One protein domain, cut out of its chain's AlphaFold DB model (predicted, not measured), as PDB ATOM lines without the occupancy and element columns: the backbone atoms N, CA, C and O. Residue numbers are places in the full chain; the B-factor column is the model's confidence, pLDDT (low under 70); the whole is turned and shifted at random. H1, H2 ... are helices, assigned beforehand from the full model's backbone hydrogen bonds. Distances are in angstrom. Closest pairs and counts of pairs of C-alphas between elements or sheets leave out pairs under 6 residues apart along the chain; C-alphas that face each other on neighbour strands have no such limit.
ATOM      1  N   LYS A 538     -14.025  32.389 -30.873       41.34
ATOM      2  CA  LYS A 538     -13.910  32.703 -32.300       41.34
ATOM      3  C   LYS A 538     -12.978  31.784 -33.104       41.34
ATOM      4  O   LYS A 538     -13.275  31.510 -34.257       41.34
ATOM      5  N   LEU A 539     -11.875  31.310 -32.528       40.00
ATOM      6  CA  LEU A 539     -10.997  30.301 -33.126       40.00
ATOM      7  C   LEU A 539     -11.673  28.922 -33.145       40.00
ATOM      8  O   LEU A 539     -11.545  28.202 -34.132       40.00
ATOM      9  N   GLN A 540     -12.445  28.579 -32.107       44.28
ATOM     10  CA  GLN A 540     -13.278  27.369 -32.113       44.28
ATOM     11  C   GLN A 540     -14.340  27.444 -33.217       44.28
ATOM     12  O   GLN A 540     -14.497  26.494 -33.982       44.28
ATOM     13  N   ALA A 541     -14.990  28.604 -33.358       49.38
ATOM     14  CA  ALA A 541     -15.958  28.875 -34.418       49.38
ATOM     15  C   ALA A 541     -15.322  28.799 -35.799       49.38
ATOM     16  O   ALA A 541     -15.823  28.094 -36.666       49.38
ATOM     17  N   PHE A 542     -14.163  29.425 -35.982       46.59
ATOM     18  CA  PHE A 542     -13.409  29.352 -37.225       46.59
ATOM     19  C   PHE A 542     -13.036  27.914 -37.602       46.59
ATOM     20  O   PHE A 542     -13.266  27.505 -38.735       46.59
ATOM     21  N   LEU A 543     -12.496  27.127 -36.668       48.56
ATOM     22  CA  LEU A 543     -12.115  25.739 -36.941       48.56
ATOM     23  C   LEU A 543     -13.334  24.859 -37.237       48.56
ATOM     24  O   LEU A 543     -13.263  24.030 -38.140       48.56
ATOM     25  N   ALA A 544     -14.446  25.055 -36.524       57.56
ATOM     26  CA  ALA A 544     -15.685  24.325 -36.768       57.56
ATOM     27  C   ALA A 544     -16.305  24.693 -38.128       57.56
ATOM     28  O   ALA A 544     -16.583  23.799 -38.926       57.56
ATOM     29  N   TYR A 545     -16.440  25.988 -38.442       65.69
ATOM     30  CA  TYR A 545     -16.964  26.451 -39.730       65.69
ATOM     31  C   TYR A 545     -16.072  26.038 -40.894       65.69
ATOM     32  O   TYR A 545     -16.583  25.509 -41.872       65.69
ATOM     33  N   ASN A 546     -14.753  26.214 -40.786       60.59
ATOM     34  CA  ASN A 546     -13.810  25.844 -41.841       60.59
ATOM     35  C   ASN A 546     -13.807  24.327 -42.079       60.59
ATOM     36  O   ASN A 546     -13.775  23.876 -43.218       60.59
ATOM     37  N   TYR A 547     -13.905  23.526 -41.013       71.75
ATOM     38  CA  TYR A 547     -14.024  22.078 -41.150       71.75
ATOM     39  C   TYR A 547     -15.276  21.682 -41.947       71.75
ATOM     40  O   TYR A 547     -15.179  20.874 -42.867       71.75
ATOM     41  N   VAL A 548     -16.437  22.271 -41.639       69.94
ATOM     42  CA  VAL A 548     -17.687  22.015 -42.373       69.94
ATOM     43  C   VAL A 548     -17.595  22.539 -43.809       69.94
ATOM     44  O   VAL A 548     -17.819  21.787 -44.754       69.94
ATOM     45  N   PHE A 549     -17.196  23.797 -43.982       69.31
ATOM     46  CA  PHE A 549     -17.093  24.479 -45.271       69.31
ATOM     47  C   PHE A 549     -16.169  23.742 -46.244       69.31
ATOM     48  O   PHE A 549     -16.594  23.402 -47.347       69.31
ATOM     49  N   LYS A 550     -14.966  23.362 -45.791       76.19
ATOM     50  CA  LYS A 550     -14.009  22.573 -46.576       76.19
ATOM     51  C   LYS A 550     -14.632  21.305 -47.145       76.19
ATOM     52  O   LYS A 550     -14.268  20.895 -48.236       76.19
ATOM     53  N   HIS A 551     -15.523  20.642 -46.410       77.06
ATOM     54  CA  HIS A 551     -16.164  19.421 -46.891       77.06
ATOM     55  C   HIS A 551     -17.327  19.695 -47.847       77.06
ATOM     56  O   HIS A 551     -17.499  18.926 -48.790       77.06
ATOM     57  N   PHE A 552     -18.081  20.779 -47.649       71.25
ATOM     58  CA  PHE A 552     -19.179  21.185 -48.534       71.25
ATOM     59  C   PHE A 552     -18.700  21.690 -49.901       71.25
ATOM     60  O   PHE A 552     -19.403  21.504 -50.891       71.25
ATOM     61  N   MET A 553     -17.513  22.294 -49.959       70.00
ATOM     62  CA  MET A 553     -16.959  22.886 -51.181       70.00
ATOM     63  C   MET A 553     -16.067  21.935 -51.993       70.00
ATOM     64  O   MET A 553     -15.601  22.279 -53.076       70.00
ATOM     65  N   ARG A 554     -15.845  20.706 -51.510       71.12
ATOM     66  CA  ARG A 554     -15.069  19.692 -52.238       71.12
ATOM     67  C   ARG A 554     -15.640  19.439 -53.630       71.12
ATOM     68  O   ARG A 554     -16.830  19.177 -53.788       71.12
ATOM     69  N   THR A 555     -14.756  19.426 -54.621       69.06
ATOM     70  CA  THR A 555     -15.075  19.129 -56.025       69.06
ATOM     71  C   THR A 555     -14.725  17.691 -56.427       69.06
ATOM     72  O   THR A 555     -15.175  17.224 -57.476       69.06
ATOM     73  N   ASP A 556     -13.991  16.962 -55.571       72.44
ATOM     74  CA  ASP A 556     -13.590  15.558 -55.728       72.44
ATOM     75  C   ASP A 556     -14.691  14.582 -55.268       72.44
ATOM     76  O   ASP A 556     -14.480  13.708 -54.421       72.44
ATOM     77  N   TYR A 557     -15.899  14.736 -55.826       77.00
ATOM     78  CA  TYR A 557     -17.122  14.061 -55.366       77.00
ATOM     79  C   TYR A 557     -17.006  12.533 -55.272       77.00
ATOM     80  O   TYR A 557     -17.566  11.942 -54.351       77.00
ATOM     81  N   GLY A 558     -16.265  11.884 -56.175       74.88
ATOM     82  CA  GLY A 558     -16.059  10.431 -56.134       74.88
ATOM     83  C   GLY A 558     -15.279   9.977 -54.899       74.88
ATOM     84  O   GLY A 558     -15.700   9.075 -54.177       74.88
ATOM     85  N   LYS A 559     -14.184  10.674 -54.583       78.31
ATOM     86  CA  LYS A 559     -13.384  10.401 -53.387       78.31
ATOM     87  C   LYS A 559     -14.140  10.765 -52.111       78.31
ATOM     88  O   LYS A 559     -14.095  10.022 -51.132       78.31
ATOM     89  N   LEU A 560     -14.875  11.878 -52.126       78.81
ATOM     90  CA  LEU A 560     -15.744  12.260 -51.016       78.81
ATOM     91  C   LEU A 560     -16.825  11.194 -50.754       78.81
ATOM     92  O   LEU A 560     -17.063  10.834 -49.603       78.81
ATOM     93  N   TYR A 561     -17.423  10.639 -51.809       82.00
ATOM     94  CA  TYR A 561     -18.382   9.539 -51.719       82.00
ATOM     95  C   TYR A 561     -17.774   8.275 -51.091       82.00
ATOM     96  O   TYR A 561     -18.364   7.691 -50.178       82.00
ATOM     97  N   GLU A 562     -16.573   7.872 -51.513       80.56
ATOM     98  CA  GLU A 562     -15.859   6.745 -50.900       80.56
ATOM     99  C   GLU A 562     -15.561   6.972 -49.410       80.56
ATOM    100  O   GLU A 562     -15.673   6.057 -48.596       80.56
ATOM    101  N   GLU A 563     -15.153   8.183 -49.033       81.94
ATOM    102  CA  GLU A 563     -14.867   8.527 -47.637       81.94
ATOM    103  C   GLU A 563     -16.135   8.513 -46.768       81.94
ATOM    104  O   GLU A 563     -16.087   8.096 -45.608       81.94
ATOM    105  N   ILE A 564     -17.271   8.937 -47.329       82.88
ATOM    106  CA  ILE A 564     -18.576   8.939 -46.657       82.88
ATOM    107  C   ILE A 564     -19.115   7.522 -46.475       82.88
ATOM    108  O   ILE A 564     -19.562   7.174 -45.384       82.88
ATOM    109  N   THR A 565     -19.030   6.686 -47.510       79.56
ATOM    110  CA  THR A 565     -19.486   5.285 -47.455       79.56
ATOM    111  C   THR A 565     -18.629   4.414 -46.530       79.56
ATOM    112  O   THR A 565     -19.108   3.400 -46.028       79.56
ATOM    113  N   LYS A 566     -17.393   4.835 -46.222       81.00
ATOM    114  CA  LYS A 566     -16.523   4.237 -45.190       81.00
ATOM    115  C   LYS A 566     -16.825   4.722 -43.760       81.00
ATOM    116  O   LYS A 566     -16.102   4.347 -42.842       81.00
ATOM    117  N   ASN A 567     -17.877   5.520 -43.550       76.38
ATOM    118  CA  ASN A 567     -18.404   6.015 -42.265       76.38
ATOM    119  C   ASN A 567     -17.519   7.012 -41.482       76.38
ATOM    120  O   ASN A 567     -18.050   7.929 -40.848       76.38
ATOM    121  N   ASP A 568     -16.190   6.902 -41.549       75.00
ATOM    122  CA  ASP A 568     -15.244   7.707 -40.755       75.00
ATOM    123  C   ASP A 568     -15.400   9.224 -40.939       75.00
ATOM    124  O   ASP A 568     -15.160   9.996 -40.002       75.00
ATOM    125  N   LEU A 569     -15.768   9.673 -42.142       83.50
ATOM    126  CA  LEU A 569     -15.935  11.096 -42.415       83.50
ATOM    127  C   LEU A 569     -17.234  11.647 -41.812       83.50
ATOM    128  O   LEU A 569     -17.203  12.711 -41.195       83.50
ATOM    129  N   LEU A 570     -18.346  10.911 -41.921       83.62
ATOM    130  CA  LEU A 570     -19.642  11.335 -41.379       83.62
ATOM    131  C   LEU A 570     -19.605  11.481 -39.856       83.62
ATOM    132  O   LEU A 570     -20.114  12.463 -39.324       83.62
ATOM    133  N   ILE A 571     -18.930  10.565 -39.154       80.12
ATOM    134  CA  ILE A 571     -18.766  10.641 -37.693       80.12
ATOM    135  C   ILE A 571     -18.020  11.921 -37.293       80.12
ATOM    136  O   ILE A 571     -18.413  12.611 -36.351       80.12
ATOM    137  N   LYS A 572     -16.951  12.273 -38.017       79.00
ATOM    138  CA  LYS A 572     -16.206  13.513 -37.752       79.00
ATOM    139  C   LYS A 572     -17.019  14.750 -38.127       79.00
ATOM    140  O   LYS A 572     -16.936  15.763 -37.436       79.00
ATOM    141  N   MET A 573     -17.805  14.666 -39.199       82.44
ATOM    142  CA  MET A 573     -18.676  15.750 -39.636       82.44
ATOM    143  C   MET A 573     -19.831  16.023 -38.682       82.44
ATOM    144  O   MET A 573     -20.114  17.195 -38.486       82.44
ATOM    145  N   ASN A 574     -20.419  15.015 -38.025       82.50
ATOM    146  CA  ASN A 574     -21.415  15.239 -36.968       82.50
ATOM    147  C   ASN A 574     -20.884  16.226 -35.927       82.50
ATOM    148  O   ASN A 574     -21.446  17.295 -35.737       82.50
ATOM    149  N   LYS A 575     -19.713  15.927 -35.348       79.06
ATOM    150  CA  LYS A 575     -19.093  16.798 -34.341       79.06
ATOM    151  C   LYS A 575     -18.737  18.182 -34.896       79.06
ATOM    152  O   LYS A 575     -18.865  19.172 -34.185       79.06
ATOM    153  N   GLY A 576     -18.270  18.257 -36.143       76.94
ATOM    154  CA  GLY A 576     -17.953  19.528 -36.802       76.94
ATOM    155  C   GLY A 576     -19.183  20.417 -37.001       76.94
ATOM    156  O   GLY A 576     -19.137  21.596 -36.657       76.94
ATOM    157  N   ILE A 577     -20.277  19.839 -37.502       80.44
ATOM    158  CA  ILE A 577     -21.559  20.517 -37.723       80.44
ATOM    159  C   ILE A 577     -22.182  20.922 -36.386       80.44
ATOM    160  O   ILE A 577     -22.546  22.080 -36.228       80.44
ATOM    161  N   ASP A 578     -22.237  20.019 -35.408       82.38
ATOM    162  CA  ASP A 578     -22.838  20.296 -34.101       82.38
ATOM    163  C   ASP A 578     -22.087  21.420 -33.371       82.38
ATOM    164  O   ASP A 578     -22.704  22.338 -32.833       82.38
ATOM    165  N   ASN A 579     -20.750  21.413 -33.428       75.88
ATOM    166  CA  ASN A 579     -19.940  22.504 -32.889       75.88
ATOM    167  C   ASN A 579     -20.186  23.817 -33.641       75.88
ATOM    168  O   ASN A 579     -20.362  24.852 -33.010       75.88
ATOM    169  N   ALA A 580     -20.209  23.800 -34.977       75.00
ATOM    170  CA  ALA A 580     -20.470  24.997 -35.775       75.00
ATOM    171  C   ALA A 580     -21.849  25.596 -35.454       75.00
ATOM    172  O   ALA A 580     -21.976  26.801 -35.244       75.00
ATOM    173  N   LEU A 581     -22.875  24.754 -35.351       78.88
ATOM    174  CA  LEU A 581     -24.241  25.178 -35.070       78.88
ATOM    175  C   LEU A 581     -24.442  25.630 -33.630       78.88
ATOM    176  O   LEU A 581     -25.111  26.635 -33.430       78.88
ATOM    177  N   GLY A 582     -23.818  24.984 -32.642       75.38
ATOM    178  CA  GLY A 582     -23.835  25.475 -31.258       75.38
ATOM    179  C   GLY A 582     -23.202  26.868 -31.129       75.38
ATOM    180  O   GLY A 582     -23.635  27.701 -30.327       75.38
ATOM    181  N   LEU A 583     -22.213  27.161 -31.979       71.50
ATOM    182  CA  LEU A 583     -21.572  28.471 -32.022       71.50
ATOM    183  C   LEU A 583     -22.445  29.524 -32.726       71.50
ATOM    184  O   LEU A 583     -22.486  30.671 -32.269       71.50
ATOM    185  N   LEU A 584     -23.184  29.151 -33.778       69.12
ATOM    186  CA  LEU A 584     -24.207  30.014 -34.393       69.12
ATOM    187  C   LEU A 584     -25.376  30.260 -33.445       69.12
ATOM    188  O   LEU A 584     -25.823  31.398 -33.328       69.12
ATOM    189  N   GLN A 585     -25.820  29.223 -32.736       80.06
ATOM    190  CA  GLN A 585     -26.896  29.296 -31.758       80.06
ATOM    191  C   GLN A 585     -26.607  30.379 -30.723       80.06
ATOM    192  O   GLN A 585     -27.433  31.252 -30.485       80.06
ATOM    193  N   THR A 586     -25.394  30.380 -30.174       71.50
ATOM    194  CA  THR A 586     -24.975  31.385 -29.192       71.50
ATOM    195  C   THR A 586     -24.775  32.768 -29.827       71.50
ATOM    196  O   THR A 586     -25.126  33.777 -29.223       71.50
ATOM    197  N   ALA A 587     -24.215  32.845 -31.043       68.88
ATOM    198  CA  ALA A 587     -23.903  34.120 -31.696       68.88
ATOM    199  C   ALA A 587     -25.145  34.889 -32.175       68.88
ATOM    200  O   ALA A 587     -25.168  36.116 -32.102       68.88
ATOM    201  N   TYR A 588     -26.160  34.171 -32.656       71.94
ATOM    202  CA  TYR A 588     -27.398  34.735 -33.199       71.94
ATOM    203  C   TYR A 588     -28.600  34.529 -32.271       71.94
ATOM    204  O   TYR A 588     -29.721  34.863 -32.644       71.94
ATOM    205  N   ASN A 589     -28.364  34.006 -31.062       78.69
ATOM    206  CA  ASN A 589     -29.387  33.680 -30.071       78.69
ATOM    207  C   ASN A 589     -30.525  32.831 -30.665       78.69
ATOM    208  O   ASN A 589     -31.703  33.107 -30.440       78.69
ATOM    209  N   LEU A 590     -30.155  31.831 -31.470       80.56
ATOM    210  CA  LEU A 590     -31.117  30.916 -32.074       80.56
ATOM    211  C   LEU A 590     -31.728  30.057 -30.969       80.56
ATOM    212  O   LEU A 590     -31.026  29.580 -30.069       80.56
ATOM    213  N   ASP A 591     -33.029  29.815 -31.043       89.25
ATOM    214  CA  ASP A 591     -33.634  28.827 -30.168       89.25
ATOM    215  C   ASP A 591     -33.162  27.404 -30.539       89.25
ATOM    216  O   ASP A 591     -32.558  27.141 -31.591       89.25
ATOM    217  N   GLN A 592     -33.382  26.471 -29.616       86.12
ATOM    218  CA  GLN A 592     -32.939  25.088 -29.771       86.12
ATOM    219  C   GLN A 592     -33.668  24.368 -30.918       86.12
ATOM    220  O   GLN A 592     -33.078  23.499 -31.560       86.12
ATOM    221  N   GLU A 593     -34.921  24.735 -31.196       90.06
ATOM    222  CA  GLU A 593     -35.731  24.124 -32.250       90.06
ATOM    223  C   GLU A 593     -35.213  24.530 -33.636       90.06
ATOM    224  O   GLU A 593     -34.945  23.667 -34.474       90.06
ATOM    225  N   LEU A 594     -34.972  25.823 -33.856       85.62
ATOM    226  CA  LEU A 594     -34.385  26.375 -35.073       85.62
ATOM    227  C   LEU A 594     -32.971  25.834 -35.306       85.62
ATOM    228  O   LEU A 594     -32.623  25.460 -36.429       85.62
ATOM    229  N   THR A 595     -32.164  25.725 -34.248       85.38
ATOM    230  CA  THR A 595     -30.818  25.135 -34.335       85.38
ATOM    231  C   THR A 595     -30.881  23.676 -34.792       85.38
ATOM    232  O   THR A 595     -30.103  23.266 -35.654       85.38
ATOM    233  N   GLN A 596     -31.839  22.900 -34.275       87.75
ATOM    234  CA  GLN A 596     -32.057  21.515 -34.687       87.75
ATOM    235  C   GLN A 596     -32.550  21.420 -36.140       87.75
ATOM    236  O   GLN A 596     -31.990  20.646 -36.918       87.75
ATOM    237  N   LYS A 597     -33.519  22.255 -36.547       87.31
ATOM    238  CA  LYS A 597     -33.999  22.337 -37.942       87.31
ATOM    239  C   LYS A 597     -32.869  22.668 -38.916       87.31
ATOM    240  O   LYS A 597     -32.807  22.083 -39.997       87.31
ATOM    241  N   LEU A 598     -31.976  23.586 -38.541       83.75
ATOM    242  CA  LEU A 598     -30.811  23.976 -39.336       83.75
ATOM    243  C   LEU A 598     -29.775  22.844 -39.418       83.75
ATOM    244  O   LEU A 598     -29.183  22.627 -40.476       83.75
ATOM    245  N   ASN A 599     -29.592  22.092 -38.332       88.12
ATOM    246  CA  ASN A 599     -28.730  20.911 -38.298       88.12
ATOM    247  C   ASN A 599     -29.200  19.839 -39.280       88.12
ATOM    248  O   ASN A 599     -28.457  19.425 -40.176       88.12
ATOM    249  N   ASP A 600     -30.473  19.472 -39.164       87.94
ATOM    250  CA  ASP A 600     -31.121  18.503 -40.038       87.94
ATOM    251  C   ASP A 600     -31.086  18.964 -41.500       87.94
ATOM    252  O   ASP A 600     -30.769  18.179 -42.397       87.94
ATOM    253  N   TYR A 601     -31.321  20.256 -41.741       85.88
ATOM    254  CA  TYR A 601     -31.237  20.860 -43.064       85.88
ATOM    255  C   TYR A 601     -29.848  20.709 -43.699       85.88
ATOM    256  O   TYR A 601     -29.719  20.175 -44.802       85.88
ATOM    257  N   LEU A 602     -28.793  21.140 -42.998       83.31
ATOM    258  CA  LEU A 602     -27.421  21.114 -43.509       83.31
ATOM    259  C   LEU A 602     -26.955  19.694 -43.835       83.31
ATOM    260  O   LEU A 602     -26.329  19.469 -44.872       83.31
ATOM    261  N   ARG A 603     -27.286  18.724 -42.978       90.94
ATOM    262  CA  ARG A 603     -26.927  17.311 -43.173       90.94
ATOM    263  C   ARG A 603     -27.600  16.719 -44.414       90.94
ATOM    264  O   ARG A 603     -26.949  16.007 -45.182       90.94
ATOM    265  N   VAL A 604     -28.874  17.049 -44.646       86.31
ATOM    266  CA  VAL A 604     -29.604  16.617 -45.849       86.31
ATOM    267  C   VAL A 604     -29.050  17.288 -47.103       86.31
ATOM    268  O   VAL A 604     -28.825  16.603 -48.099       86.31
ATOM    269  N   VAL A 605     -28.784  18.596 -47.057       81.69
ATOM    270  CA  VAL A 605     -28.205  19.350 -48.182       81.69
ATOM    271  C   VAL A 605     -26.835  18.805 -48.573       81.69
ATOM    272  O   VAL A 605     -26.574  18.620 -49.760       81.69
ATOM    273  N   PHE A 606     -25.990  18.488 -47.594       84.88
ATOM    274  CA  PHE A 606     -24.670  17.912 -47.829       84.88
ATOM    275  C   PHE A 606     -24.740  16.588 -48.600       84.88
ATOM    276  O   PHE A 606     -24.142  16.442 -49.667       84.88
ATOM    277  N   LEU A 607     -25.497  15.621 -48.074       85.44
ATOM    278  CA  LEU A 607     -25.586  14.286 -48.667       85.44
ATOM    279  C   LEU A 607     -26.395  14.278 -49.968       85.44
ATOM    280  O   LEU A 607     -26.029  13.586 -50.918       85.44
ATOM    281  N   GLY A 608     -27.480  15.053 -50.019       79.56
ATOM    282  CA  GLY A 608     -28.311  15.198 -51.209       79.56
ATOM    283  C   GLY A 608     -27.554  15.876 -52.347       79.56
ATOM    284  O   GLY A 608     -27.598  15.397 -53.479       79.56
ATOM    285  N   GLY A 609     -26.812  16.947 -52.045       76.38
ATOM    286  CA  GLY A 609     -25.992  17.678 -53.011       76.38
ATOM    287  C   GLY A 609     -24.888  16.806 -53.598       76.38
ATOM    288  O   GLY A 609     -24.771  16.711 -54.818       76.38
ATOM    289  N   LEU A 610     -24.160  16.074 -52.746       80.88
ATOM    290  CA  LEU A 610     -23.181  15.085 -53.199       80.88
ATOM    291  C   LEU A 610     -23.812  14.050 -54.138       80.88
ATOM    292  O   LEU A 610     -23.241  13.727 -55.178       80.88
ATOM    293  N   GLY A 611     -24.996  13.540 -53.793       76.38
ATOM    294  CA  GLY A 611     -25.692  12.562 -54.623       76.38
ATOM    295  C   GLY A 611     -26.128  13.081 -55.971       76.38
ATOM    296  O   GLY A 611     -25.892  12.414 -56.977       76.38
ATOM    297  N   ALA A 612     -26.687  14.287 -56.012       73.00
ATOM    298  CA  ALA A 612     -27.013  14.946 -57.267       73.00
ATOM    299  C   ALA A 612     -25.761  15.099 -58.150       73.00
ATOM    300  O   ALA A 612     -25.799  14.727 -59.322       73.00
ATOM    301  N   SER A 613     -24.634  15.546 -57.583       72.94
ATOM    302  CA  SER A 613     -23.373  15.724 -58.315       72.94
ATOM    303  C   SER A 613     -22.782  14.409 -58.839       72.94
ATOM    304  O   SER A 613     -22.342  14.354 -59.989       72.94
ATOM    305  N   VAL A 614     -22.794  13.338 -58.038       73.25
ATOM    306  CA  VAL A 614     -22.301  12.011 -58.456       73.25
ATOM    307  C   VAL A 614     -23.179  11.425 -59.566       73.25
ATOM    308  O   VAL A 614     -22.656  10.979 -60.588       73.25
ATOM    309  N   ILE A 615     -24.508  11.476 -59.413       71.56
ATOM    310  CA  ILE A 615     -25.460  10.960 -60.411       71.56
ATOM    311  C   ILE A 615     -25.364  11.752 -61.719       71.56
ATOM    312  O   ILE A 615     -25.335  11.156 -62.794       71.56
ATOM    313  N   GLN A 616     -25.278  13.083 -61.646       68.94
ATOM    314  CA  GLN A 616     -25.153  13.942 -62.824       68.94
ATOM    315  C   GLN A 616     -23.853  13.662 -63.594       68.94
ATOM    316  O   GLN A 616     -23.879  13.574 -64.821       68.94
ATOM    317  N   ARG A 617     -22.725  13.458 -62.895       66.88
ATOM    318  CA  ARG A 617     -21.453  13.071 -63.532       66.88
ATOM    319  C   ARG A 617     -21.527  11.690 -64.191       66.88
ATOM    320  O   ARG A 617     -21.004  11.531 -65.291       66.88
ATOM    321  N   ALA A 618     -22.185  10.719 -63.556       67.06
ATOM    322  CA  ALA A 618     -22.377   9.387 -64.132       67.06
ATOM    323  C   ALA A 618     -23.276   9.421 -65.384       67.06
ATOM    324  O   ALA A 618     -22.974   8.758 -66.373       67.06
ATOM    325  N   ALA A 619     -24.339  10.234 -65.370       66.00
ATOM    326  CA  ALA A 619     -25.267  10.386 -66.493       66.00
ATOM    327  C   ALA A 619     -24.654  11.116 -67.700       66.00
ATOM    328  O   ALA A 619     -24.972  10.783 -68.840       66.00
ATOM    329  N   ASN A 620     -23.765  12.086 -67.463       62.47
ATOM    330  CA  ASN A 620     -23.173  12.912 -68.519       62.47
ATOM    331  C   ASN A 620     -21.991  12.258 -69.253       62.47
ATOM    332  O   ASN A 620     -21.464  12.884 -70.165       62.47
ATOM    333  N   GLY A 621     -21.574  11.039 -68.875       54.03
ATOM    334  CA  GLY A 621     -20.540  10.268 -69.577       54.03
ATOM    335  C   GLY A 621     -19.292  11.092 -69.918       54.03
ATOM    336  O   GLY A 621     -19.105  11.428 -71.076       54.03
ATOM    337  N   VAL A 622     -18.485  11.441 -68.905       57.94
ATOM    338  CA  VAL A 622     -17.292  12.326 -68.933       57.94
ATOM    339  C   VAL A 622     -16.740  12.679 -70.333       57.94
ATOM    340  O   VAL A 622     -16.127  11.830 -70.984       57.94
ATOM    341  N   ASP A 637     -15.394   2.363 -60.921       49.53
ATOM    342  CA  ASP A 637     -16.671   1.878 -60.344       49.53
ATOM    343  C   ASP A 637     -17.826   2.903 -60.275       49.53
ATOM    344  O   ASP A 637     -18.969   2.532 -60.001       49.53
ATOM    345  N   ILE A 638     -17.590   4.192 -60.545       49.72
ATOM    346  CA  ILE A 638     -18.633   5.228 -60.367       49.72
ATOM    347  C   ILE A 638     -19.609   5.286 -61.557       49.72
ATOM    348  O   ILE A 638     -20.793   5.568 -61.373       49.72
ATOM    349  N   SER A 639     -19.158   4.966 -62.775       48.38
ATOM    350  CA  SER A 639     -19.975   5.056 -63.998       48.38
ATOM    351  C   SER A 639     -21.111   4.025 -64.075       48.38
ATOM    352  O   SER A 639     -22.024   4.186 -64.882       48.38
ATOM    353  N   SER A 640     -21.091   2.990 -63.225       51.88
ATOM    354  CA  SER A 640     -22.128   1.954 -63.142       51.88
ATOM    355  C   SER A 640     -23.120   2.126 -61.988       51.88
ATOM    356  O   SER A 640     -24.051   1.324 -61.884       51.88
ATOM    357  N   MET A 641     -22.957   3.126 -61.111       59.72
ATOM    358  CA  MET A 641     -23.850   3.279 -59.956       59.72
ATOM    359  C   MET A 641     -25.249   3.705 -60.395       59.72
ATOM    360  O   MET A 641     -25.463   4.816 -60.884       59.72
ATOM    361  N   ARG A 642     -26.239   2.832 -60.177       63.84
ATOM    362  CA  ARG A 642     -27.643   3.200 -60.371       63.84
ATOM    363  C   ARG A 642     -28.063   4.133 -59.238       63.84
ATOM    364  O   ARG A 642     -27.624   3.988 -58.100       63.84
ATOM    365  N   LYS A 643     -28.988   5.052 -59.524       70.12
ATOM    366  CA  LYS A 643     -29.585   5.975 -58.537       70.12
ATOM    367  C   LYS A 643     -30.044   5.266 -57.249       70.12
ATOM    368  O   LYS A 643     -29.863   5.801 -56.161       70.12
ATOM    369  N   ASN A 644     -30.569   4.046 -57.375       71.31
ATOM    370  CA  ASN A 644     -31.018   3.226 -56.245       71.31
ATOM    371  C   ASN A 644     -29.859   2.698 -55.379       71.31
ATOM    372  O   ASN A 644     -30.010   2.594 -54.162       71.31
ATOM    373  N   ASP A 645     -28.705   2.402 -55.978       71.62
ATOM    374  CA  ASP A 645     -27.525   1.905 -55.259       71.62
ATOM    375  C   ASP A 645     -26.872   3.042 -54.465       71.62
ATOM    376  O   ASP A 645     -26.493   2.868 -53.307       71.62
ATOM    377  N   PHE A 646     -26.825   4.243 -55.054       72.38
ATOM    378  CA  PHE A 646     -26.379   5.451 -54.362       72.38
ATOM    379  C   PHE A 646     -27.259   5.755 -53.141       72.38
ATOM    380  O   PHE A 646     -26.742   5.931 -52.036       72.38
ATOM    381  N   ASP A 647     -28.581   5.783 -53.344       74.25
ATOM    382  CA  ASP A 647     -29.563   6.063 -52.293       74.25
ATOM    383  C   ASP A 647     -29.438   5.066 -51.132       74.25
ATOM    384  O   ASP A 647     -29.380   5.464 -49.968       74.25
ATOM    385  N   THR A 648     -29.298   3.776 -51.449       81.50
ATOM    386  CA  THR A 648     -29.150   2.704 -50.454       81.50
ATOM    387  C   THR A 648     -27.846   2.836 -49.663       81.50
ATOM    388  O   THR A 648     -27.865   2.778 -48.433       81.50
ATOM    389  N   ASN A 649     -26.717   3.068 -50.339       81.25
ATOM    390  CA  ASN A 649     -25.406   3.151 -49.692       81.25
ATOM    391  C   ASN A 649     -25.268   4.393 -48.802       81.25
ATOM    392  O   ASN A 649     -24.773   4.292 -47.680       81.25
ATOM    393  N   ILE A 650     -25.733   5.560 -49.263       80.19
ATOM    394  CA  ILE A 650     -25.656   6.802 -48.480       80.19
ATOM    395  C   ILE A 650     -26.625   6.784 -47.313       80.19
ATOM    396  O   ILE A 650     -26.230   7.159 -46.213       80.19
ATOM    397  N   LYS A 651     -27.863   6.307 -47.498       81.88
ATOM    398  CA  LYS A 651     -28.790   6.144 -46.371       81.88
ATOM    399  C   LYS A 651     -28.267   5.118 -45.371       81.88
ATOM    400  O   LYS A 651     -28.387   5.346 -44.172       81.88
ATOM    401  N   GLY A 652     -27.637   4.039 -45.840       83.50
ATOM    402  CA  GLY A 652     -26.972   3.050 -44.992       83.50
ATOM    403  C   GLY A 652     -25.855   3.657 -44.139       83.50
ATOM    404  O   GLY A 652     -25.872   3.506 -42.917       83.50
ATOM    405  N   ALA A 653     -24.935   4.399 -44.759       82.56
ATOM    406  CA  ALA A 653     -23.845   5.088 -44.065       82.56
ATOM    407  C   ALA A 653     -24.361   6.184 -43.115       82.56
ATOM    408  O   ALA A 653     -23.954   6.263 -41.955       82.56
ATOM    409  N   ALA A 654     -25.322   6.993 -43.566       85.62
ATOM    410  CA  ALA A 654     -25.935   8.038 -42.755       85.62
ATOM    411  C   ALA A 654     -26.665   7.469 -41.534       85.62
ATOM    412  O   ALA A 654     -26.562   8.037 -40.448       85.62
ATOM    413  N   LYS A 655     -27.352   6.331 -41.687       87.44
ATOM    414  CA  LYS A 655     -27.989   5.611 -40.582       87.44
ATOM    415  C   LYS A 655     -26.954   5.050 -39.611       87.44
ATOM    416  O   LYS A 655     -27.092   5.247 -38.411       87.44
ATOM    417  N   ALA A 656     -25.908   4.392 -40.114       83.25
ATOM    418  CA  ALA A 656     -24.851   3.811 -39.282       83.25
ATOM    419  C   ALA A 656     -24.125   4.863 -38.426       83.25
ATOM    420  O   ALA A 656     -23.689   4.569 -37.315       83.25
ATOM    421  N   CYS A 657     -24.025   6.093 -38.932       82.75
ATOM    422  CA  CYS A 657     -23.346   7.197 -38.263       82.75
ATOM    423  C   CYS A 657     -24.282   8.134 -37.487       82.75
ATOM    424  O   CYS A 657     -23.797   9.144 -36.979       82.75
ATOM    425  N   ASN A 658     -25.594   7.868 -37.426       85.31
ATOM    426  CA  ASN A 658     -26.599   8.823 -36.925       85.31
ATOM    427  C   ASN A 658     -26.435  10.231 -37.542       85.31
ATOM    428  O   ASN A 658     -26.560  11.255 -36.870       85.31
ATOM    429  N   PHE A 659     -26.060  10.275 -38.822       87.25
ATOM    430  CA  PHE A 659     -25.853  11.517 -39.559       87.25
ATOM    431  C   PHE A 659     -27.184  12.101 -40.038       87.25
ATOM    432  O   PHE A 659     -27.347  13.311 -40.027       87.25
ATOM    433  N   LEU A 660     -28.148  11.252 -40.405       88.25
ATOM    434  CA  LEU A 660     -29.541  11.633 -40.656       88.25
ATOM    435  C   LEU A 660     -30.461  10.974 -39.621       88.25
ATOM    436  O   LEU A 660     -30.077   9.999 -38.972       88.25
ATOM    437  N   THR A 661     -31.678  11.489 -39.490       86.19
ATOM    438  CA  THR A 661     -32.660  11.051 -38.496       86.19
ATOM    439  C   THR A 661     -33.541   9.954 -39.082       86.19
ATOM    440  O   THR A 661     -34.238  10.167 -40.068       86.19
ATOM    441  N   PHE A 662     -33.542   8.771 -38.466       85.94
ATOM    442  CA  PHE A 662     -34.368   7.641 -38.899       85.94
ATOM    443  C   PHE A 662     -35.389   7.266 -37.817       85.94
ATOM    444  O   PHE A 662     -35.018   7.058 -36.665       85.94
ATOM    445  N   LYS A 663     -36.661   7.122 -38.204       83.00
ATOM    446  CA  LYS A 663     -37.755   6.576 -37.387       83.00
ATOM    447  C   LYS A 663     -38.141   5.214 -37.956       83.00
ATOM    448  O   LYS A 663     -38.414   5.105 -39.145       83.00
ATOM    449  N   ASP A 664     -38.074   4.162 -37.142       82.81
ATOM    450  CA  ASP A 664     -38.373   2.782 -37.561       82.81
ATOM    451  C   ASP A 664     -37.619   2.335 -38.824       82.81
ATOM    452  O   ASP A 664     -38.148   1.664 -39.704       82.81
ATOM    453  N   SER A 665     -36.337   2.708 -38.919       78.38
ATOM    454  CA  SER A 665     -35.477   2.471 -40.092       78.38
ATOM    455  C   SER A 665     -35.844   3.239 -41.365       78.38
ATOM    456  O   SER A 665     -35.145   3.080 -42.367       78.38
ATOM    457  N   VAL A 666     -36.857   4.099 -41.321       83.12
ATOM    458  CA  VAL A 666     -37.246   5.005 -42.402       83.12
ATOM    459  C   VAL A 666     -36.671   6.391 -42.113       83.12
ATOM    460  O   VAL A 666     -36.697   6.855 -40.977       83.12
ATOM    461  N   LEU A 667     -36.091   7.039 -43.125       83.12
ATOM    462  CA  LEU A 667     -35.605   8.417 -43.005       83.12
ATOM    463  C   LEU A 667     -36.784   9.328 -42.641       83.12
ATOM    464  O   LEU A 667     -37.859   9.166 -43.219       83.12
ATOM    465  N   ASP A 668     -36.584  10.253 -41.699       89.44
ATOM    466  CA  ASP A 668     -37.617  11.207 -41.289       89.44
ATOM    467  C   ASP A 668     -38.283  11.847 -42.515       89.44
ATOM    468  O   ASP A 668     -37.613  12.161 -43.500       89.44
ATOM    469  N   GLU A 669     -39.608  11.990 -42.477       86.00
ATOM    470  CA  GLU A 669     -40.404  12.336 -43.654       86.00
ATOM    471  C   GLU A 669     -39.932  13.639 -44.310       86.00
ATOM    472  O   GLU A 669     -39.701  13.656 -45.526       86.00
ATOM    473  N   LYS A 670     -39.670  14.676 -43.499       84.00
ATOM    474  CA  LYS A 670     -39.166  15.964 -43.982       84.00
ATOM    475  C   LYS A 670     -37.794  15.778 -44.633       84.00
ATOM    476  O   LYS A 670     -37.601  16.126 -45.801       84.00
ATOM    477  N   GLN A 671     -36.850  15.150 -43.927       88.19
ATOM    478  CA  GLN A 671     -35.508  14.873 -44.460       88.19
ATOM    479  C   GLN A 671     -35.558  14.061 -45.759       88.19
ATOM    480  O   GLN A 671     -34.843  14.370 -46.709       88.19
ATOM    481  N   SER A 672     -36.438  13.064 -45.837       86.50
ATOM    482  CA  SER A 672     -36.635  12.233 -47.021       86.50
ATOM    483  C   SER A 672     -37.153  13.034 -48.211       86.50
ATOM    484  O   SER A 672     -36.699  12.804 -49.331       86.50
ATOM    485  N   GLN A 673     -38.084  13.965 -48.013       83.81
ATOM    486  CA  GLN A 673     -38.623  14.787 -49.101       83.81
ATOM    487  C   GLN A 673     -37.591  15.774 -49.638       83.81
ATOM    488  O   GLN A 673     -37.421  15.858 -50.854       83.81
ATOM    489  N   LEU A 674     -36.849  16.460 -48.764       82.69
ATOM    490  CA  LEU A 674     -35.776  17.359 -49.192       82.69
ATOM    491  C   LEU A 674     -34.647  16.584 -49.892       82.69
ATOM    492  O   LEU A 674     -34.190  16.980 -50.963       82.69
ATOM    493  N   PHE A 675     -34.254  15.433 -49.343       83.50
ATOM    494  CA  PHE A 675     -33.249  14.561 -49.948       83.50
ATOM    495  C   PHE A 675     -33.676  14.082 -51.343       83.50
ATOM    496  O   PHE A 675     -32.907  14.190 -52.301       83.50
ATOM    497  N   LYS A 676     -34.929  13.625 -51.486       82.94
ATOM    498  CA  LYS A 676     -35.518  13.269 -52.784       82.94
ATOM    499  C   LYS A 676     -35.580  14.464 -53.724       82.94
ATOM    500  O   LYS A 676     -35.223  14.316 -54.882       82.94
ATOM    501  N   HIS A 677     -35.964  15.652 -53.263       79.62
ATOM    502  CA  HIS A 677     -36.006  16.840 -54.115       79.62
ATOM    503  C   HIS A 677     -34.644  17.125 -54.757       79.62
ATOM    504  O   HIS A 677     -34.569  17.331 -55.970       79.62
ATOM    505  N   ILE A 678     -33.576  17.116 -53.954       79.12
ATOM    506  CA  ILE A 678     -32.217  17.421 -54.415       79.12
ATOM    507  C   ILE A 678     -31.730  16.334 -55.385       79.12
ATOM    508  O   ILE A 678     -31.327  16.641 -56.509       79.12
ATOM    509  N   ILE A 679     -31.839  15.059 -54.993       76.81
ATOM    510  CA  ILE A 679     -31.340  13.929 -55.790       76.81
ATOM    511  C   ILE A 679     -32.193  13.659 -57.032       76.81
ATOM    512  O   ILE A 679     -31.663  13.395 -58.110       76.81
ATOM    513  N   GLU A 680     -33.519  13.672 -56.912       68.75
ATOM    514  CA  GLU A 680     -34.408  13.260 -57.996       68.75
ATOM    515  C   GLU A 680     -34.534  14.307 -59.091       68.75
ATOM    516  O   GLU A 680     -34.672  13.926 -60.253       68.75
ATOM    517  N   LYS A 681     -34.454  15.596 -58.742       65.81
ATOM    518  CA  LYS A 681     -34.520  16.681 -59.723       65.81
ATOM    519  C   LYS A 681     -33.140  17.109 -60.230       65.81
ATOM    520  O   LYS A 681     -33.092  17.945 -61.130       65.81
ATOM    521  N   GLY A 682     -32.047  16.574 -59.670       60.28
ATOM    522  CA  GLY A 682     -30.674  16.964 -60.016       60.28
ATOM    523  C   GLY A 682     -30.434  18.467 -59.842       60.28
ATOM    524  O   GLY A 682     -29.702  19.079 -60.617       60.28
ATOM    525  N   ARG A 683     -31.141  19.088 -58.892       60.12
ATOM    526  CA  ARG A 683     -31.128  20.539 -58.685       60.12
ATOM    527  C   ARG A 683     -30.090  20.896 -57.635       60.12
ATOM    528  O   ARG A 683     -29.804  20.106 -56.738       60.12
ATOM    529  N   LYS A 684     -29.573  22.124 -57.720       61.00
ATOM    530  CA  LYS A 684     -28.855  22.731 -56.596       61.00
ATOM    531  C   LYS A 684     -29.746  22.660 -55.357       61.00
ATOM    532  O   LYS A 684     -30.967  22.802 -55.468       61.00
ATOM    533  N   ALA A 685     -29.130  22.424 -54.204       63.62
ATOM    534  CA  ALA A 685     -29.843  22.527 -52.946       63.62
ATOM    535  C   ALA A 685     -30.486  23.918 -52.868       63.62
ATOM    536  O   ALA A 685     -29.783  24.905 -53.108       63.62
ATOM    537  N   PRO A 686     -31.798  24.008 -52.605       61.91
ATOM    538  CA  PRO A 686     -32.441  25.302 -52.497       61.91
ATOM    539  C   PRO A 686     -31.798  26.113 -51.378       61.91
ATOM    540  O   PRO A 686     -31.334  25.577 -50.377       61.91
ATOM    541  N   THR A 687     -31.749  27.421 -51.525       60.59
ATOM    542  CA  THR A 687     -31.500  28.307 -50.388       60.59
ATOM    543  C   THR A 687     -32.718  28.300 -49.453       60.59
ATOM    544  O   THR A 687     -33.833  28.019 -49.908       60.59
ATOM    545  N   PRO A 688     -32.570  28.663 -48.163       60.84
ATOM    546  CA  PRO A 688     -33.717  28.816 -47.262       60.84
ATOM    547  C   PRO A 688     -34.820  29.727 -47.832       60.84
ATOM    548  O   PRO A 688     -36.007  29.470 -47.661       60.84
ATOM    549  N   PHE A 689     -34.440  30.755 -48.598       59.88
ATOM    550  CA  PHE A 689     -35.380  31.640 -49.285       59.88
ATOM    551  C   PHE A 689     -36.066  30.988 -50.498       59.88
ATOM    552  O   PHE A 689     -37.245  31.231 -50.752       59.88
ATOM    553  N   GLU A 690     -35.357  30.149 -51.253       63.28
ATOM    554  CA  GLU A 690     -35.945  29.398 -52.367       63.28
ATOM    555  C   GLU A 690     -36.912  28.316 -51.889       63.28
ATOM    556  O   GLU A 690     -37.909  28.095 -52.572       63.28
ATOM    557  N   LEU A 691     -36.693  27.711 -50.712       61.47
ATOM    558  CA  LEU A 691     -37.663  26.790 -50.096       61.47
ATOM    559  C   LEU A 691     -39.045  27.443 -49.950       61.47
ATOM    560  O   LEU A 691     -40.050  26.823 -50.284       61.47
ATOM    561  N   ARG A 692     -39.101  28.728 -49.568       62.50
ATOM    562  CA  ARG A 692     -40.356  29.501 -49.467       62.50
ATOM    563  C   ARG A 692     -41.073  29.652 -50.812       62.50
ATOM    564  O   ARG A 692     -42.299  29.731 -50.864       62.50
ATOM    565  N   LYS A 693     -40.306  29.713 -51.905       61.31
ATOM    566  CA  LYS A 693     -40.821  29.867 -53.274       61.31
ATOM    567  C   LYS A 693     -41.185  28.537 -53.931       61.31
ATOM    568  O   LYS A 693     -41.705  28.548 -55.043       61.31
ATOM    569  N   MET A 694     -40.914  27.401 -53.289       60.75
ATOM    570  CA  MET A 694     -41.306  26.102 -53.827       60.75
ATOM    571  C   MET A 694     -42.803  25.883 -53.625       60.75
ATOM    572  O   MET A 694     -43.303  25.957 -52.512       60.75
ATOM    573  N   ASP A 695     -43.529  25.560 -54.693       60.59
ATOM    574  CA  ASP A 695     -44.959  25.226 -54.607       60.59
ATOM    575  C   ASP A 695     -45.238  23.894 -53.899       60.59
ATOM    576  O   ASP A 695     -46.396  23.554 -53.676       60.59
ATOM    577  N   ASP A 696     -44.189  23.161 -53.523       62.31
ATOM    578  CA  ASP A 696     -44.274  21.947 -52.724       62.31
ATOM    579  C   ASP A 696     -44.664  22.314 -51.279       62.31
ATOM    580  O   ASP A 696     -43.840  22.892 -50.558       62.31
ATOM    581  N   PRO A 697     -45.904  22.010 -50.838       64.38
ATOM    582  CA  PRO A 697     -46.396  22.399 -49.518       64.38
ATOM    583  C   PRO A 697     -45.511  21.873 -48.390       64.38
ATOM    584  O   PRO A 697     -45.453  22.464 -47.322       64.38
ATOM    585  N   ILE A 698     -44.783  20.783 -48.643       58.03
ATOM    586  CA  ILE A 698     -44.010  20.095 -47.623       58.03
ATOM    587  C   ILE A 698     -42.612  20.707 -47.448       58.03
ATOM    588  O   ILE A 698     -42.025  20.639 -46.369       58.03
ATOM    589  N   LEU A 699     -42.090  21.373 -48.486       61.25
ATOM    590  CA  LEU A 699     -40.827  22.116 -48.421       61.25
ATOM    591  C   LEU A 699     -41.015  23.550 -47.896       61.25
ATOM    592  O   LEU A 699     -40.061  24.125 -47.373       61.25
ATOM    593  N   LYS A 700     -42.237  24.099 -47.983       67.75
ATOM    594  CA  LYS A 700     -42.607  25.407 -47.412       67.75
ATOM    595  C   LYS A 700     -42.579  25.433 -45.881       67.75
ATOM    596  O   LYS A 700     -42.238  26.464 -45.315       67.75
ATOM    597  N   ASP A 701     -42.839  24.298 -45.231       72.38
ATOM    598  CA  ASP A 701     -42.951  24.186 -43.766       72.38
ATOM    599  C   ASP A 701     -41.637  23.770 -43.072       72.38
ATOM    600  O   ASP A 701     -41.639  23.203 -41.967       72.38
ATOM    601  N   TRP A 702     -40.488  23.977 -43.727       82.62
ATOM    602  CA  TRP A 702     -39.196  23.691 -43.097       82.62
ATOM    603  C   TRP A 702     -38.813  24.759 -42.073       82.62
ATOM    604  O   TRP A 702     -38.421  24.420 -40.957       82.62
ATOM    605  N   PHE A 703     -38.956  26.028 -42.457       84.00
ATOM    606  CA  PHE A 703     -38.679  27.192 -41.623       84.00
ATOM    607  C   PHE A 703     -39.892  28.124 -41.635       84.00
ATOM    608  O   PHE A 703     -40.496  28.337 -42.688       84.00
ATOM    609  N   THR A 704     -40.243  28.694 -40.485       84.50
ATOM    610  CA  THR A 704     -41.271  29.740 -40.390       84.50
ATOM    611  C   THR A 704     -40.780  31.045 -41.028       84.50
ATOM    612  O   THR A 704     -39.590  31.220 -41.294       84.50
ATOM    613  N   GLU A 705     -41.686  31.997 -41.280       78.56
ATOM    614  CA  GLU A 705     -41.286  33.299 -41.833       78.56
ATOM    615  C   GLU A 705     -40.315  34.048 -40.911       78.56
ATOM    616  O   GLU A 705     -39.318  34.586 -41.391       78.56
ATOM    617  N   ASP A 706     -40.553  34.012 -39.600       81.88
ATOM    618  CA  ASP A 706     -39.677  34.638 -38.608       81.88
ATOM    619  C   ASP A 706     -38.299  33.959 -38.565       81.88
ATOM    620  O   ASP A 706     -37.267  34.631 -38.554       81.88
ATOM    621  N   GLU A 707     -38.265  32.623 -38.627       83.38
ATOM    622  CA  GLU A 707     -37.020  31.850 -38.701       83.38
ATOM    623  C   GLU A 707     -36.224  32.205 -39.967       83.38
ATOM    624  O   GLU A 707     -35.009  32.383 -39.909       83.38
ATOM    625  N   LEU A 708     -36.889  32.383 -41.111       74.62
ATOM    626  CA  LEU A 708     -36.242  32.802 -42.358       74.62
ATOM    627  C   LEU A 708     -35.690  34.226 -42.297       74.62
ATOM    628  O   LEU A 708     -34.632  34.477 -42.872       74.62
ATOM    629  N   VAL A 709     -36.362  35.153 -41.606       73.94
ATOM    630  CA  VAL A 709     -35.828  36.504 -41.370       73.94
ATOM    631  C   VAL A 709     -34.533  36.416 -40.562       73.94
ATOM    632  O   VAL A 709     -33.524  37.000 -40.966       73.94
ATOM    633  N   ILE A 710     -34.520  35.620 -39.490       75.50
ATOM    634  CA  ILE A 710     -33.327  35.386 -38.663       75.50
ATOM    635  C   ILE A 710     -32.202  34.764 -39.498       75.50
ATOM    636  O   ILE A 710     -31.084  35.278 -39.506       75.50
ATOM    637  N   LEU A 711     -32.497  33.704 -40.257       69.25
ATOM    638  CA  LEU A 711     -31.520  33.036 -41.119       69.25
ATOM    639  C   LEU A 711     -31.003  33.963 -42.226       69.25
ATOM    640  O   LEU A 711     -29.816  33.939 -42.535       69.25
ATOM    641  N   SER A 712     -31.848  34.819 -42.802       62.56
ATOM    642  CA  SER A 712     -31.428  35.779 -43.830       62.56
ATOM    643  C   SER A 712     -30.454  36.824 -43.290       62.56
ATOM    644  O   SER A 712     -29.519  37.188 -43.991       62.56
ATOM    645  N   ALA A 713     -30.584  37.226 -42.021       62.44
ATOM    646  CA  ALA A 713     -29.623  38.111 -41.365       62.44
ATOM    647  C   ALA A 713     -28.250  37.441 -41.134       62.44
ATOM    648  O   ALA A 713     -27.257  38.132 -40.900       62.44
ATOM    649  N   MET A 714     -28.175  36.105 -41.213       62.72
ATOM    650  CA  MET A 714     -26.924  35.337 -41.138       62.72
ATOM    651  C   MET A 714     -26.201  35.251 -42.491       62.72
ATOM    652  O   MET A 714     -24.996  35.004 -42.517       62.72
ATOM    653  N   TYR A 715     -26.904  35.481 -43.605       50.94
ATOM    654  CA  TYR A 715     -26.322  35.593 -44.942       50.94
ATOM    655  C   TYR A 715     -26.140  37.077 -45.286       50.94
ATOM    656  O   TYR A 715     -27.132  37.760 -45.532       50.94
TER     657      TYR A 715
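What this domain is: This is residues 538 to 622 and 637 to 715 of the 724 residues of an uncharacterized protein of uncultured bacterium (UniProt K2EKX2). One long helix, H4, runs through the middle, with H1, H2 and H3 on one side of it and H6 on the opposite side. H5 packs on H2 and H4, and short helices H8, H7 and H9 follow one another outward from H6. The 164 printed residues include nine named helices, H1 to H9 along the chain, and no named strand: all helix, mostly crossed. The whole is compact, radius of gyration of the C-alphas 15.8 A, spanning 46 by 39 by 34 A.

How they stand to each other: H4, residues 592 to 619, is the hub. With residues 600 to 612 it touches H6, residues 669 to 681, at a shallow tilt of 28 degrees, the same way; the closest C-alphas, Ala 612 and Ile 679, are 4.7 A apart. H3, residues 568 to 588, forms a hairpin with H4; closest C-alphas Gln 585 and Thr 595, 6.3 A. H1, residues 538 to 552, touches H3; closest C-alphas Ala 544 and Ala 580, 4.9 A. H5, residues 643 to 656, touches H2, residues 557 to 565; closest C-alphas Thr 565 and Ala 653, 5.5 A. H8, residues 697 to 700, touches H6; closest C-alphas Leu 674 and Leu 699, 7.0 A. H7, residues 688 to 693, touches H8 only at the corner, closest C-alphas Arg 692 and Lys 700, 5.1 A, and H9, residues 705 to 714, closest C-alphas Pro 688 and Leu 708, 6.8 A. Every O i to N i+4 pair is within hydrogen-bond range in H2, H4, H5, H6 and H9, but 10 of 11 in H1, 15 of 17 in H3 and 0 of 2 in H7, with 2 of 3 O i to N i+3 pairs; H8 is too short.

Where its parts are: H4 measures 40.3 A, H3 30.6 A and H1 20.6 A. C-alpha 538 is at (-13.910, 32.703, -32.300) and C-alpha 714 at (-26.924, 35.337, -41.138).

The domain as a whole: Residues 623 to 636 are not printed; C-alphas 622 and 637 are 13.5 A apart. H5 to H6 is a long link. Mean pLDDT of the printed part is 73.8, with 53 residues under 70, among them 680 to 700.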